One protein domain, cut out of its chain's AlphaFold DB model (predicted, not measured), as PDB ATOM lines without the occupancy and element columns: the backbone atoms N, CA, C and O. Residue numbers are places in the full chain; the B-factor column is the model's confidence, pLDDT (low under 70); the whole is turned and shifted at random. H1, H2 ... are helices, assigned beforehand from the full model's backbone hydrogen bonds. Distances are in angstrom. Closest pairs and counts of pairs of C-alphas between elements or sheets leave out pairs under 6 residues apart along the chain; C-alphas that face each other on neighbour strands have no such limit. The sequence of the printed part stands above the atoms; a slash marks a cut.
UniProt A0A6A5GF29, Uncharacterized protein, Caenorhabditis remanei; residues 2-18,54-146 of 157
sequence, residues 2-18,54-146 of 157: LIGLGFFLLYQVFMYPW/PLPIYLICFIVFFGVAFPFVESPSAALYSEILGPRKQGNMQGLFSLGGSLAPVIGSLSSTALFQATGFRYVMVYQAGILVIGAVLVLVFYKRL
ATOM      1  N   LEU A   2     521.415 252.249 440.656       89.75
ATOM      2  CA  LEU A   2     521.587 250.806 440.954       89.75
ATOM      3  C   LEU A   2     520.851 249.875 439.973       89.75
ATOM      4  O   LEU A   2     521.432 248.899 439.515       89.75
ATOM      5  N   ILE A   3     519.610 250.212 439.601       92.12
ATOM      6  CA  ILE A   3     518.856 249.471 438.576       92.12
ATOM      7  C   ILE A   3     519.622 249.474 437.244       92.12
ATOM      8  O   ILE A   3     519.868 248.413 436.684       92.12
ATOM      9  N   GLY A   4     520.074 250.644 436.781       93.94
ATOM     10  CA  GLY A   4     520.845 250.760 435.539       93.94
ATOM     11  C   GLY A   4     522.156 249.964 435.564       93.94
ATOM     12  O   GLY A   4     522.468 249.279 434.597       93.94
ATOM     13  N   LEU A   5     522.877 249.961 436.691       93.56
ATOM     14  CA  LEU A   5     524.072 249.126 436.876       93.56
ATOM     15  C   LEU A   5     523.747 247.626 436.792       93.56
ATOM     16  O   LEU A   5     524.502 246.873 436.186       93.56
ATOM     17  N   GLY A   6     522.607 247.199 437.344       94.62
ATOM     18  CA  GLY A   6     522.123 245.825 437.208       94.62
ATOM     19  C   GLY A   6     521.854 245.436 435.751       94.62
ATOM     20  O   GLY A   6     522.303 244.384 435.305       94.62
ATOM     21  N   PHE A   7     521.195 246.308 434.981       95.44
ATOM     22  CA  PHE A   7     520.958 246.080 433.552       95.44
ATOM     23  C   PHE A   7     522.257 246.065 432.732       95.44
ATOM     24  O   PHE A   7     522.386 245.228 431.841       95.44
ATOM     25  N   PHE A   8     523.248 246.904 433.056       94.94
ATOM     26  CA  PHE A   8     524.567 246.830 432.418       94.94
ATOM     27  C   PHE A   8     525.292 245.512 432.724       94.94
ATOM     28  O   PHE A   8     525.930 244.950 431.837       94.94
ATOM     29  N   LEU A   9     525.195 244.992 433.952       94.44
ATOM     30  CA  LEU A   9     525.794 243.699 434.295       94.44
ATOM     31  C   LEU A   9     525.102 242.557 433.542       94.44
ATOM     32  O   LEU A   9     525.777 241.690 432.997       94.44
ATOM     33  N   LEU A  10     523.769 242.590 433.446       94.88
ATOM     34  CA  LEU A  10     523.004 241.631 432.646       94.88
ATOM     35  C   LEU A  10     523.383 241.693 431.162       94.88
ATOM     36  O   LEU A  10     523.587 240.649 430.548       94.88
ATOM     37  N   TYR A  11     523.547 242.898 430.607       95.19
ATOM     38  CA  TYR A  11     524.040 243.092 429.242       95.19
ATOM     39  C   TYR A  11     525.383 242.383 429.024       95.19
ATOM     40  O   TYR A  11     525.516 241.603 428.084       95.19
ATOM     41  N   GLN A  12     526.352 242.584 429.926       94.06
ATOM     42  CA  GLN A  12     527.665 241.935 429.838       94.06
ATOM     43  C   GLN A  12     527.559 240.406 429.924       94.06
ATOM     44  O   GLN A  12     528.239 239.703 429.182       94.06
ATOM     45  N   VAL A  13     526.678 239.878 430.782       92.81
ATOM     46  CA  VAL A  13     526.458 238.429 430.926       92.81
ATOM     47  C   VAL A  13     525.879 237.820 429.651       92.81
ATOM     48  O   VAL A  13     526.405 236.821 429.177       92.81
ATOM     49  N   PHE A  14     524.822 238.389 429.070       92.25
ATOM     50  CA  PHE A  14     524.193 237.798 427.882       92.25
ATOM     51  C   PHE A  14     525.038 237.941 426.620       92.25
ATOM     52  O   PHE A  14     525.047 237.047 425.770       92.25
ATOM     53  N   MET A  15     525.754 239.057 426.509       92.06
ATOM     54  CA  MET A  15     526.564 239.372 425.344       92.06
ATOM     55  C   MET A  15     527.965 238.740 425.406       92.06
ATOM     56  O   MET A  15     528.695 238.748 424.418       92.06
ATOM     57  N   TYR A  16     528.345 238.149 426.541       92.50
ATOM     58  CA  TYR A  16     529.557 237.348 426.636       92.50
ATOM     59  C   TYR A  16     529.468 236.124 425.701       92.50
ATOM     60  O   TYR A  16     528.449 235.429 425.708       92.50
ATOM     61  N   PRO A  17     530.512 235.825 424.901       90.12
ATOM     62  CA  PRO A  17     530.518 234.690 423.982       90.12
ATOM     63  C   PRO A  17     530.653 233.376 424.763       90.12
ATOM     64  O   PRO A  17     531.745 232.835 424.951       90.12
ATOM     65  N   TRP A  18     529.531 232.874 425.278       88.44
ATOM     66  CA  TRP A  18     529.483 231.596 425.978       88.44
ATOM     67  C   TRP A  18     529.817 230.448 425.026       88.44
ATOM     68  O   TRP A  18     529.469 230.474 423.845       88.44
ATOM     69  N   PRO A  54     524.787 235.147 418.899       89.94
ATOM     70  CA  PRO A  54     523.682 235.176 417.946       89.94
ATOM     71  C   PRO A  54     523.121 236.589 417.766       89.94
ATOM     72  O   PRO A  54     522.837 237.280 418.748       89.94
ATOM     73  N   LEU A  55     522.883 236.993 416.516       90.75
ATOM     74  CA  LEU A  55     522.364 238.324 416.185       90.75
ATOM     75  C   LEU A  55     521.064 238.689 416.937       90.75
ATOM     76  O   LEU A  55     520.980 239.812 417.433       90.75
ATOM     77  N   PRO A  56     520.072 237.788 417.114       92.31
ATOM     78  CA  PRO A  56     518.870 238.124 417.881       92.31
ATOM     79  C   PRO A  56     519.171 238.469 419.345       92.31
ATOM     80  O   PRO A  56     518.603 239.418 419.882       92.31
ATOM     81  N   ILE A  57     520.101 237.741 419.978       91.94
ATOM     82  CA  ILE A  57     520.527 238.011 421.359       91.94
ATOM     83  C   ILE A  57     521.233 239.362 421.414       91.94
ATOM     84  O   ILE A  57     520.899 240.175 422.271       91.94
ATOM     85  N   TYR A  58     522.148 239.627 420.477       91.81
ATOM     86  CA  TYR A  58     522.825 240.917 420.358       91.81
ATOM     87  C   TYR A  58     521.826 242.081 420.278       91.81
ATOM     88  O   TYR A  58     521.916 243.016 421.072       91.81
ATOM     89  N   LEU A  59     520.842 242.002 419.376       95.19
ATOM     90  CA  LEU A  59     519.859 243.068 419.165       95.19
ATOM     91  C   LEU A  59     518.992 243.306 420.405       95.19
ATOM     92  O   LEU A  59     518.819 244.450 420.819       95.19
ATOM     93  N   ILE A  60     518.487 242.240 421.033       94.75
ATOM     94  CA  ILE A  60     517.689 242.351 422.262       94.75
ATOM     95  C   ILE A  60     518.536 242.939 423.397       94.75
ATOM     96  O   ILE A  60     518.084 243.845 424.096       94.75
ATOM     97  N   CYS A  61     519.775 242.466 423.562       94.75
ATOM     98  CA  CYS A  61     520.706 242.978 424.566       94.75
ATOM     99  C   CYS A  61     520.971 244.470 424.375       94.75
ATOM    100  O   CYS A  61     520.879 245.250 425.323       94.75
ATOM    101  N   PHE A  62     521.253 244.877 423.145       93.69
ATOM    102  CA  PHE A  62     521.568 246.256 422.819       93.69
ATOM    103  C   PHE A  62     520.361 247.190 422.995       93.69
ATOM    104  O   PHE A  62     520.458 248.227 423.645       93.69
ATOM    105  N   ILE A  63     519.190 246.813 422.481       95.25
ATOM    106  CA  ILE A  63     518.002 247.673 422.537       95.25
ATOM    107  C   ILE A  63     517.439 247.738 423.958       95.25
ATOM    108  O   ILE A  63     517.169 248.820 424.471       95.25
ATOM    109  N   VAL A  64     517.256 246.584 424.604       94.12
ATOM    110  CA  VAL A  64     516.563 246.513 425.894       94.12
ATOM    111  C   VAL A  64     517.528 246.781 427.036       94.12
ATOM    112  O   VAL A  64     517.297 247.677 427.844       94.12
ATOM    113  N   PHE A  65     518.620 246.021 427.130       95.31
ATOM    114  CA  PHE A  65     519.476 246.099 428.308       95.31
ATOM    115  C   PHE A  65     520.364 247.332 428.277       95.31
ATOM    116  O   PHE A  65     520.347 248.100 429.234       95.31
ATOM    117  N   PHE A  66     521.093 247.565 427.184       94.06
ATOM    118  CA  PHE A  66     521.947 248.748 427.070       94.06
ATOM    119  C   PHE A  66     521.115 250.038 426.984       94.06
ATOM    120  O   PHE A  66     521.411 251.003 427.693       94.06
ATOM    121  N   GLY A  67     520.021 250.025 426.211       94.00
ATOM    122  CA  GLY A  67     519.097 251.158 426.091       94.00
ATOM    123  C   GLY A  67     518.443 251.588 427.409       94.00
ATOM    124  O   GLY A  67     518.250 252.781 427.627       94.00
ATOM    125  N   VAL A  68     518.155 250.656 428.325       93.69
ATOM    126  CA  VAL A  68     517.681 250.990 429.682       93.69
ATOM    127  C   VAL A  68     518.846 251.336 430.608       93.69
ATOM    128  O   VAL A  68     518.757 252.277 431.393       93.69
ATOM    129  N   ALA A  69     519.956 250.606 430.543       95.00
ATOM    130  CA  ALA A  69     521.058 250.782 431.480       95.00
ATOM    131  C   ALA A  69     521.690 252.179 431.396       95.00
ATOM    132  O   ALA A  69     521.889 252.823 432.430       95.00
ATOM    133  N   PHE A  70     521.956 252.662 430.179       92.69
ATOM    134  CA  PHE A  70     522.650 253.927 429.944       92.69
ATOM    135  C   PHE A  70     521.947 255.142 430.584       92.69
ATOM    136  O   PHE A  70     522.548 255.754 431.473       92.69
ATOM    137  N   PRO A  71     520.674 255.468 430.269       94.38
ATOM    138  CA  PRO A  71     519.992 256.620 430.868       94.38
ATOM    139  C   PRO A  71     519.785 256.473 432.384       94.38
ATOM    140  O   PRO A  71     519.834 257.454 433.126       94.38
ATOM    141  N   PHE A  72     519.603 255.248 432.892       93.62
ATOM    142  CA  PHE A  72     519.411 255.011 434.327       93.62
ATOM    143  C   PHE A  72     520.699 255.109 435.158       93.62
ATOM    144  O   PHE A  72     520.622 255.107 436.399       93.62
ATOM    145  N   VAL A  73     521.867 255.178 434.519       93.44
ATOM    146  CA  VAL A  73     523.156 255.442 435.172       93.44
ATOM    147  C   VAL A  73     523.601 256.876 434.925       93.44
ATOM    148  O   VAL A  73     523.896 257.579 435.889       93.44
ATOM    149  N   GLU A  74     523.609 257.310 433.669       91.25
ATOM    150  CA  GLU A  74     524.190 258.583 433.241       91.25
ATOM    151  C   GLU A  74     523.409 259.776 433.809       91.25
ATOM    152  O   GLU A  74     523.957 260.545 434.603       91.25
ATOM    153  N   SER A  75     522.101 259.855 433.563       90.88
ATOM    154  CA  SER A  75     521.286 261.000 433.983       90.88
ATOM    155  C   SER A  75     521.240 261.221 435.507       90.88
ATOM    156  O   SER A  75     521.452 262.353 435.956       90.88
ATOM    157  N   PRO A  76     521.026 260.195 436.361       91.75
ATOM    158  CA  PRO A  76     521.045 260.411 437.803       91.75
ATOM    159  C   PRO A  76     522.448 260.679 438.357       91.75
ATOM    160  O   PRO A  76     522.537 261.220 439.452       91.75
ATOM    161  N   SER A  77     523.533 260.321 437.659       91.06
ATOM    162  CA  SER A  77     524.895 260.552 438.162       91.06
ATOM    163  C   SER A  77     525.227 262.045 438.250       91.06
ATOM    164  O   SER A  77     525.653 262.517 439.306       91.06
ATOM    165  N   ALA A  78     524.940 262.805 437.189       89.50
ATOM    166  CA  ALA A  78     525.163 264.247 437.153       89.50
ATOM    167  C   ALA A  78     524.238 264.990 438.132       89.50
ATOM    168  O   ALA A  78     524.689 265.881 438.858       89.50
ATOM    169  N   ALA A  79     522.964 264.586 438.202       90.38
ATOM    170  CA  ALA A  79     521.990 265.159 439.130       90.38
ATOM    171  C   ALA A  79     522.357 264.889 440.600       90.38
ATOM    172  O   ALA A  79     522.317 265.782 441.438       90.38
ATOM    173  N   LEU A  80     522.773 263.664 440.926       90.50
ATOM    174  CA  LEU A  80     523.202 263.312 442.277       90.50
ATOM    175  C   LEU A  80     524.462 264.086 442.679       90.50
ATOM    176  O   LEU A  80     524.569 264.555 443.809       90.50
ATOM    177  N   TYR A  81     525.407 264.250 441.751       90.25
ATOM    178  CA  TYR A  81     526.636 264.993 442.007       90.25
ATOM    179  C   TYR A  81     526.374 266.479 442.305       90.25
ATOM    180  O   TYR A  81     526.967 267.033 443.234       90.25
ATOM    181  N   SER A  82     525.456 267.121 441.574       90.00
ATOM    182  CA  SER A  82     525.086 268.522 441.818       90.00
ATOM    183  C   SER A  82     524.359 268.716 443.155       90.00
ATOM    184  O   SER A  82     524.689 269.645 443.895       90.00
ATOM    185  N   GLU A  83     523.450 267.809 443.511       89.00
ATOM    186  CA  GLU A  83     522.710 267.819 444.783       89.00
ATOM    187  C   GLU A  83     523.611 267.602 446.012       89.00
ATOM    188  O   GLU A  83     523.386 268.184 447.078       89.00
ATOM    189  N   ILE A  84     524.660 266.781 445.886       88.06
ATOM    190  CA  ILE A  84     525.640 266.559 446.963       88.06
ATOM    191  C   ILE A  84     526.506 267.805 447.192       88.06
ATOM    192  O   ILE A  84     526.819 268.142 448.335       88.06
ATOM    193  N   LEU A  85     526.902 268.499 446.121       87.06
ATOM    194  CA  LEU A  85     527.688 269.735 446.214       87.06
ATOM    195  C   LEU A  85     526.869 270.902 446.784       87.06
ATOM    196  O   LEU A  85     527.388 271.710 447.564       87.06
ATOM    197  N   GLY A  86     525.602 271.005 446.381       83.81
ATOM    198  CA  GLY A  86     524.768 272.168 446.656       83.81
ATOM    199  C   GLY A  86     525.331 273.457 446.020       83.81
ATOM    200  O   GLY A  86     526.106 273.407 445.065       83.81
ATOM    201  N   PRO A  87     524.992 274.647 446.549       81.00
ATOM    202  CA  PRO A  87     525.339 275.936 445.939       81.00
ATOM    203  C   PRO A  87     526.818 276.343 446.103       81.00
ATOM    204  O   PRO A  87     527.231 277.405 445.636       81.00
ATOM    205  N   ARG A  88     527.647 275.548 446.793       77.75
ATOM    206  CA  ARG A  88     529.034 275.915 447.114       77.75
ATOM    207  C   ARG A  88     530.009 275.321 446.094       77.75
ATOM    208  O   ARG A  88     530.163 274.112 446.021       77.75
ATOM    209  N   LYS A  89     530.761 276.179 445.387       80.31
ATOM    210  CA  LYS A  89     531.834 275.791 444.435       80.31
ATOM    211  C   LYS A  89     531.382 274.812 443.332       80.31
ATOM    212  O   LYS A  89     532.159 273.969 442.888       80.31
ATOM    213  N   GLN A  90     530.144 274.958 442.866       83.25
ATOM    214  CA  GLN A  90     529.521 274.057 441.898       83.25
ATOM    215  C   GLN A  90     530.265 274.012 440.552       83.25
ATOM    216  O   GLN A  90     530.504 272.925 440.036       83.25
ATOM    217  N   GLY A  91     530.713 275.161 440.030       88.06
ATOM    218  CA  GLY A  91     531.365 275.250 438.715       88.06
ATOM    219  C   GLY A  91     532.641 274.410 438.589       88.06
ATOM    220  O   GLY A  91     532.725 273.555 437.716       88.06
ATOM    221  N   ASN A  92     533.616 274.589 439.488       91.50
ATOM    222  CA  ASN A  92     534.892 273.864 439.394       91.50
ATOM    223  C   ASN A  92     534.722 272.353 439.591       91.50
ATOM    224  O   ASN A  92     535.371 271.563 438.911       91.50
ATOM    225  N   MET A  93     533.854 271.949 440.522       91.00
ATOM    226  CA  MET A  93     533.634 270.535 440.828       91.00
ATOM    227  C   MET A  93     532.862 269.834 439.706       91.00
ATOM    228  O   MET A  93     533.268 268.760 439.270       91.00
ATOM    229  N   GLN A  94     531.813 270.463 439.164       91.62
ATOM    230  CA  GLN A  94     531.131 269.947 437.972       91.62
ATOM    231  C   GLN A  94     532.051 269.928 436.749       91.62
ATOM    232  O   GLN A  94     532.011 268.970 435.989       91.62
ATOM    233  N   GLY A  95     532.933 270.920 436.598       93.56
ATOM    234  CA  GLY A  95     533.961 270.911 435.557       93.56
ATOM    235  C   GLY A  95     534.885 269.694 435.652       93.56
ATOM    236  O   GLY A  95     535.141 269.044 434.643       93.56
ATOM    237  N   LEU A  96     535.334 269.335 436.860       94.06
ATOM    238  CA  LEU A  96     536.162 268.143 437.076       94.06
ATOM    239  C   LEU A  96     535.392 266.842 436.798       94.06
ATOM    240  O   LEU A  96     535.943 265.919 436.200       94.06
ATOM    241  N   PHE A  97     534.119 266.779 437.194       92.69
ATOM    242  CA  PHE A  97     533.239 265.658 436.866       92.69
ATOM    243  C   PHE A  97     533.088 265.486 435.347       92.69
ATOM    244  O   PHE A  97     533.310 264.391 434.830       92.69
ATOM    245  N   SER A  98     532.812 266.572 434.621       93.75
ATOM    246  CA  SER A  98     532.695 266.556 433.159       93.75
ATOM    247  C   SER A  98     534.009 266.188 432.468       93.75
ATOM    248  O   SER A  98     533.994 265.436 431.498       93.75
ATOM    249  N   LEU A  99     535.157 266.649 432.983       95.75
ATOM    250  CA  LEU A  99     536.471 266.241 432.476       95.75
ATOM    251  C   LEU A  99     536.658 264.720 432.577       95.75
ATOM    252  O   LEU A  99     537.095 264.089 431.616       95.75
ATOM    253  N   GLY A 100     536.294 264.126 433.718       94.06
ATOM    254  CA  GLY A 100     536.311 262.674 433.899       94.06
ATOM    255  C   GLY A 100     535.390 261.953 432.910       94.06
ATOM    256  O   GLY A 100     535.805 260.968 432.300       94.06
ATOM    257  N   GLY A 101     534.184 262.489 432.694       92.06
ATOM    258  CA  GLY A 101     533.226 261.986 431.706       92.06
ATOM    259  C   GLY A 101     533.760 261.991 430.270       92.06
ATOM    260  O   GLY A 101     533.469 261.067 429.517       92.06
ATOM    261  N   SER A 102     534.595 262.966 429.907       94.62
ATOM    262  CA  SER A 102     535.225 263.041 428.580       94.62
ATOM    263  C   SER A 102     536.477 262.170 428.445       94.62
ATOM    264  O   SER A 102     536.737 261.627 427.374       94.62
ATOM    265  N   LEU A 103     537.268 262.011 429.512       96.12
ATOM    266  CA  LEU A 103     538.490 261.197 429.484       96.12
ATOM    267  C   LEU A 103     538.204 259.692 429.529       96.12
ATOM    268  O   LEU A 103     538.920 258.911 428.899       96.12
ATOM    269  N   ALA A 104     537.166 259.271 430.253       94.19
ATOM    270  CA  ALA A 104     536.856 257.855 430.422       94.19
ATOM    271  C   ALA A 104     536.591 257.119 429.086       94.19
ATOM    272  O   ALA A 104     537.185 256.057 428.893       94.19
ATOM    273  N   PRO A 105     535.809 257.654 428.123       94.00
ATOM    274  CA  PRO A 105     535.623 257.030 426.810       94.00
ATOM    275  C   PRO A 105     536.905 256.931 425.981       94.00
ATOM    276  O   PRO A 105     537.082 255.948 425.262       94.00
ATOM    277  N   VAL A 106     537.816 257.907 426.094       96.31
ATOM    278  CA  VAL A 106     539.113 257.882 425.394       96.31
ATOM    279  C   VAL A 106     539.957 256.722 425.916       96.31
ATOM    280  O   VAL A 106     540.411 255.882 425.140       96.31
ATOM    281  N   ILE A 107     540.103 256.626 427.240       95.69
ATOM    282  CA  ILE A 107     540.846 255.539 427.889       95.69
ATOM    283  C   ILE A 107     540.180 254.188 427.597       95.69
ATOM    284  O   ILE A 107     540.864 253.222 427.254       95.69
ATOM    285  N   GLY A 108     538.850 254.120 427.690       94.19
ATOM    286  CA  GLY A 108     538.067 252.911 427.440       94.19
ATOM    287  C   GLY A 108     538.205 252.400 426.005       94.19
ATOM    288  O   GLY A 108     538.416 251.205 425.804       94.19
ATOM    289  N   SER A 109     538.159 253.292 425.014       94.75
ATOM    290  CA  SER A 109     538.301 252.933 423.597       94.75
ATOM    291  C   SER A 109     539.713 252.447 423.268       94.75
ATOM    292  O   SER A 109     539.870 251.409 422.626       94.75
ATOM    293  N   LEU A 110     540.746 253.150 423.746       96.38
ATOM    294  CA  LEU A 110     542.144 252.766 423.515       96.38
ATOM    295  C   LEU A 110     542.485 251.416 424.160       96.38
ATOM    296  O   LEU A 110     543.016 250.528 423.496       96.38
ATOM    297  N   SER A 111     542.135 251.241 425.437       95.50
ATOM    298  CA  SER A 111     542.378 249.990 426.170       95.50
ATOM    299  C   SER A 111     541.607 248.809 425.577       95.50
ATOM    300  O   SER A 111     542.190 247.746 425.374       95.50
ATOM    301  N   SER A 112     540.327 248.995 425.232       94.25
ATOM    302  CA  SER A 112     539.506 247.934 424.634       94.25
ATOM    303  C   SER A 112     540.014 247.529 423.253       94.25
ATOM    304  O   SER A 112     540.016 246.342 422.942       94.25
ATOM    305  N   THR A 113     540.486 248.483 422.443       93.88
ATOM    306  CA  THR A 113     541.030 248.201 421.104       93.88
ATOM    307  C   THR A 113     542.331 247.406 421.194       93.88
ATOM    308  O   THR A 113     542.469 246.378 420.535       93.88
ATOM    309  N   ALA A 114     543.260 247.829 422.057       94.19
ATOM    310  CA  ALA A 114     544.513 247.110 422.277       94.19
ATOM    311  C   ALA A 114     544.265 245.688 422.811       94.19
ATOM    312  O   ALA A 114     544.869 244.719 422.347       94.19
ATOM    313  N   LEU A 115     543.327 245.544 423.752       94.75
ATOM    314  CA  LEU A 115     542.971 244.249 424.322       94.75
ATOM    315  C   LEU A 115     542.266 243.340 423.304       94.75
ATOM    316  O   LEU A 115     542.542 242.140 423.269       94.75
ATOM    317  N   PHE A 116     541.406 243.904 422.454       92.31
ATOM    318  CA  PHE A 116     540.738 243.182 421.373       92.31
ATOM    319  C   PHE A 116     541.747 242.593 420.386       92.31
ATOM    320  O   PHE A 116     541.669 241.406 420.079       92.31
ATOM    321  N   GLN A 117     542.722 243.391 419.943       91.00
ATOM    322  CA  GLN A 117     543.752 242.928 419.013       91.00
ATOM    323  C   GLN A 117     544.556 241.756 419.591       91.00
ATOM    324  O   GLN A 117     544.810 240.783 418.886       91.00
ATOM    325  N   ALA A 118     544.905 241.822 420.878       90.50
ATOM    326  CA  ALA A 118     545.747 240.819 421.524       90.50
ATOM    327  C   ALA A 118     544.997 239.540 421.937       90.50
ATOM    328  O   ALA A 118     545.542 238.445 421.848       90.50
ATOM    329  N   THR A 119     543.768 239.663 422.443       88.94
ATOM    330  CA  THR A 119     543.094 238.568 423.171       88.94
ATOM    331  C   THR A 119     541.683 238.257 422.668       88.94
ATOM    332  O   THR A 119     541.073 237.272 423.092       88.94
ATOM    333  N   GLY A 120     541.166 239.071 421.748       89.06
ATOM    334  CA  GLY A 120     539.832 238.939 421.182       89.06
ATOM    335  C   GLY A 120     538.718 239.476 422.077       89.06
ATOM    336  O   GLY A 120     538.925 240.050 423.146       89.06
ATOM    337  N   PHE A 121     537.482 239.270 421.622       88.75
ATOM    338  CA  PHE A 121     536.286 239.867 422.221       88.75
ATOM    339  C   PHE A 121     536.000 239.392 423.657       88.75
ATOM    340  O   PHE A 121     535.538 240.162 424.498       88.75
ATOM    341  N   ARG A 122     536.317 238.131 423.973       89.88
ATOM    342  CA  ARG A 122     536.001 237.507 425.267       89.88
ATOM    343  C   ARG A 122     536.594 238.272 426.453       89.88
ATOM    344  O   ARG A 122     535.890 238.546 427.422       89.88
ATOM    345  N   TYR A 123     537.875 238.625 426.380       91.44
ATOM    346  CA  TYR A 123     538.563 239.320 427.469       91.44
ATOM    347  C   TYR A 123     538.212 240.804 427.534       91.44
ATOM    348  O   TYR A 123     538.175 241.363 428.626       91.44
ATOM    349  N   VAL A 124     537.870 241.423 426.401       93.75
ATOM    350  CA  VAL A 124     537.343 242.795 426.368       93.75
ATOM    351  C   VAL A 124     536.047 242.898 427.173       93.75
ATOM    352  O   VAL A 124     535.905 243.807 427.989       93.75
ATOM    353  N   MET A 125     535.140 241.931 427.022       92.81
ATOM    354  CA  MET A 125     533.895 241.888 427.799       92.81
ATOM    355  C   MET A 125     534.160 241.707 429.297       92.81
ATOM    356  O   MET A 125     533.559 242.395 430.119       92.81
ATOM    357  N   VAL A 126     535.114 240.847 429.674       93.94
ATOM    358  CA  VAL A 126     535.520 240.680 431.085       93.94
ATOM    359  C   VAL A 126     536.129 241.964 431.646       93.94
ATOM    360  O   VAL A 126     535.806 242.352 432.767       93.94
ATOM    361  N   TYR A 127     536.975 242.647 430.875       94.75
ATOM    362  CA  TYR A 127     537.568 243.925 431.260       94.75
ATOM    363  C   TYR A 127     536.494 244.994 431.515       94.75
ATOM    364  O   TYR A 127     536.482 245.619 432.578       94.75
ATOM    365  N   GLN A 128     535.543 245.151 430.590       94.25
ATOM    366  CA  GLN A 128     534.432 246.096 430.740       94.25
ATOM    367  C   GLN A 128     533.525 245.738 431.924       94.25
ATOM    368  O   GLN A 128     533.180 246.609 432.726       94.25
ATOM    369  N   ALA A 129     533.180 244.456 432.078       95.12
ATOM    370  CA  ALA A 129     532.419 243.971 433.224       95.12
ATOM    371  C   ALA A 129     533.159 244.234 434.546       95.12
ATOM    372  O   ALA A 129     532.539 244.655 435.518       95.12
ATOM    373  N   GLY A 130     534.484 244.060 434.580       95.88
ATOM    374  CA  GLY A 130     535.320 244.351 435.742       95.88
ATOM    375  C   GLY A 130     535.249 245.818 436.169       95.88
ATOM    376  O   GLY A 130     534.993 246.103 437.337       95.88
ATOM    377  N   ILE A 131     535.393 246.753 435.224       94.56
ATOM    378  CA  ILE A 131     535.252 248.196 435.497       94.56
ATOM    379  C   ILE A 131     533.858 248.513 436.043       94.56
ATOM    380  O   ILE A 131     533.719 249.254 437.018       94.56
ATOM    381  N   LEU A 132     532.823 247.926 435.445       94.69
ATOM    382  CA  LEU A 132     531.444 248.124 435.868       94.69
ATOM    383  C   LEU A 132     531.188 247.587 437.285       94.69
ATOM    384  O   LEU A 132     530.540 248.261 438.086       94.69
ATOM    385  N   VAL A 133     531.722 246.408 437.617       95.81
ATOM    386  CA  VAL A 133     531.647 245.828 438.966       95.81
ATOM    387  C   VAL A 133     532.363 246.723 439.973       95.81
ATOM    388  O   VAL A 133     531.797 247.008 441.025       95.81
ATOM    389  N   ILE A 134     533.557 247.232 439.651       95.38
ATOM    390  CA  ILE A 134     534.276 248.186 440.512       95.38
ATOM    391  C   ILE A 134     533.417 249.433 440.753       95.38
ATOM    392  O   ILE A 134     533.241 249.847 441.899       95.38
ATOM    393  N   GLY A 135     532.818 249.997 439.700       93.12
ATOM    394  CA  GLY A 135     531.900 251.131 439.811       93.12
ATOM    395  C   GLY A 135     530.692 250.831 440.704       93.12
ATOM    396  O   GLY A 135     530.364 251.620 441.590       93.12
ATOM    397  N   ALA A 136     530.065 249.665 440.534       93.88
ATOM    398  CA  ALA A 136     528.941 249.236 441.360       93.88
ATOM    399  C   ALA A 136     529.334 249.052 442.834       93.88
ATOM    400  O   ALA A 136     528.616 249.513 443.721       93.88
ATOM    401  N   VAL A 137     530.495 248.450 443.107       94.88
ATOM    402  CA  VAL A 137     531.028 248.292 444.467       94.88
ATOM    403  C   VAL A 137     531.286 249.654 445.107       94.88
ATOM    404  O   VAL A 137     530.854 249.877 446.236       94.88
ATOM    405  N   LEU A 138     531.914 250.595 444.394       93.38
ATOM    406  CA  LEU A 138     532.145 251.952 444.900       93.38
ATOM    407  C   LEU A 138     530.828 252.651 445.255       93.38
ATOM    408  O   LEU A 138     530.705 253.229 446.335       93.38
ATOM    409  N   VAL A 139     529.816 252.548 444.391       92.12
ATOM    410  CA  VAL A 139     528.477 253.092 444.659       92.12
ATOM    411  C   VAL A 139     527.865 252.482 445.916       92.12
ATOM    412  O   VAL A 139     527.288 253.211 446.721       92.12
ATOM    413  N   LEU A 140     527.977 251.166 446.101       91.88
ATOM    414  CA  LEU A 140     527.427 250.473 447.266       91.88
ATOM    415  C   LEU A 140     528.155 250.862 448.559       91.88
ATOM    416  O   LEU A 140     527.505 251.178 449.555       91.88
ATOM    417  N   VAL A 141     529.490 250.910 448.537       94.38
ATOM    418  CA  VAL A 141     530.319 251.308 449.688       94.38
ATOM    419  C   VAL A 141     530.014 252.748 450.107       94.38
ATOM    420  O   VAL A 141     529.844 253.032 451.295       94.38
ATOM    421  N   PHE A 142     529.884 253.663 449.145       91.50
ATOM    422  CA  PHE A 142     529.591 255.071 449.410       91.50
ATOM    423  C   PHE A 142     528.095 255.403 449.420       91.50
ATOM    424  O   PHE A 142     527.742 256.574 449.557       91.50
ATOM    425  N   TYR A 143     527.205 254.408 449.372       89.25
ATOM    426  CA  TYR A 143     525.758 254.616 449.264       89.25
ATOM    427  C   TYR A 143     525.201 255.533 450.359       89.25
ATOM    428  O   TYR A 143     524.386 256.412 450.100       89.25
ATOM    429  N   LYS A 144     525.704 255.394 451.591       86.00
ATOM    430  CA  LYS A 144     525.301 256.233 452.732       86.00
ATOM    431  C   LYS A 144     525.798 257.682 452.648       86.00
ATOM    432  O   LYS A 144     525.246 258.538 453.329       86.00
ATOM    433  N   ARG A 145     526.837 257.958 451.852       85.00
ATOM    434  CA  ARG A 145     527.371 259.313 451.620       85.00
ATOM    435  C   ARG A 145     526.727 260.011 450.422       85.00
ATOM    436  O   ARG A 145     526.822 261.228 450.326       85.00
ATOM    437  N   LEU A 146     526.061 259.264 449.542       83.50
ATOM    438  CA  LEU A 146     525.363 259.768 448.357       83.50
ATOM    439  C   LEU A 146     523.989 260.379 448.711       83.50
ATOM    440  O   LEU A 146     522.971 260.039 448.115       83.50
TER     441      LEU A 146
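This is residues 2 to 18 and 54 to 146 of the 157 residues of an uncharacterized protein of Caenorhabditis remanei (UniProt A0A6A5GF29). Four helices form a loose, open up-and-down bundle, each running against the one before it: H2, H1 and H4 are side by side in that order, and H3 closes the ring only at its two ends. H3 meets H2 near one end and H4 near the other, while its residues 102 to 107 stand free, leaving a gap along the bundle. The printed part has 110 residues with four named helices, H1, H2, H3 and H4 along the chain, and no named strand; the class is all helix. It is only just loose, close to compact, with a radius of gyration of the C-alphas of 15.9 A, and it is elongated, spanning 50 by 27 by 24 A.

H1, residues 2 to 15, begins at C-alpha 2 at (521.587, 250.806, 440.954) and is 20.0 A long from first to last C-alpha. After the cut, H2, residues 55 to 85, is the longest helix by residues and measures 43.8 A, with a kink of 26 degrees near residue 66. H3, residues 90 to 119, measures 42.4 A from C-alpha 90 at (529.521, 274.057, 441.898). H4, residues 121 to 141, measures 30.3 A and ends at C-alpha 141 at (530.319, 251.308, 449.688).

H1 and H2 touch, with the closest C-alphas, those of Gly 4 and Ala 69, 4.1 A apart, at a shallow tilt of 27 degrees, opposite ways. H1 also touches H4, at a shallow tilt of 16 degrees, opposite ways; the closest C-alphas are those of Gln 12 and Ala 129, 6.2 A apart. H2 and H3 form a helical hairpin and only just touch, with 3 pairs of C-alphas within 8 A, through residues 81 to 82 of H2 and 90 to 94 of H3; the closest C-alphas, those of Ser 82 and Gln 90, are 7.1 A apart. H3 and H4 form another helical hairpin and touch through residues 112 to 116 and 123 to 127; the closest C-alphas, those of Ser 112 and Val 124, are 5.8 A apart. H1 and H3 are apart, and so are H2 and H4. In H1 and H4 every O i to N i+4 pair is within hydrogen-bond range; in H2 21 of 27 are, and in H3 24 of 26.

The two C-alphas farthest apart, those of Pro 54 and Arg 88, are 50.4 A apart. Residues 19 to 53 are not printed, and C-alphas 18 and 54 are 10.5 A apart across this cut, which lies in the link from H1 to H2. The links from H2 to H3 and from H3 to H4 are tight. The mean pLDDT of the printed part is 92.1, and no printed residue is under 70.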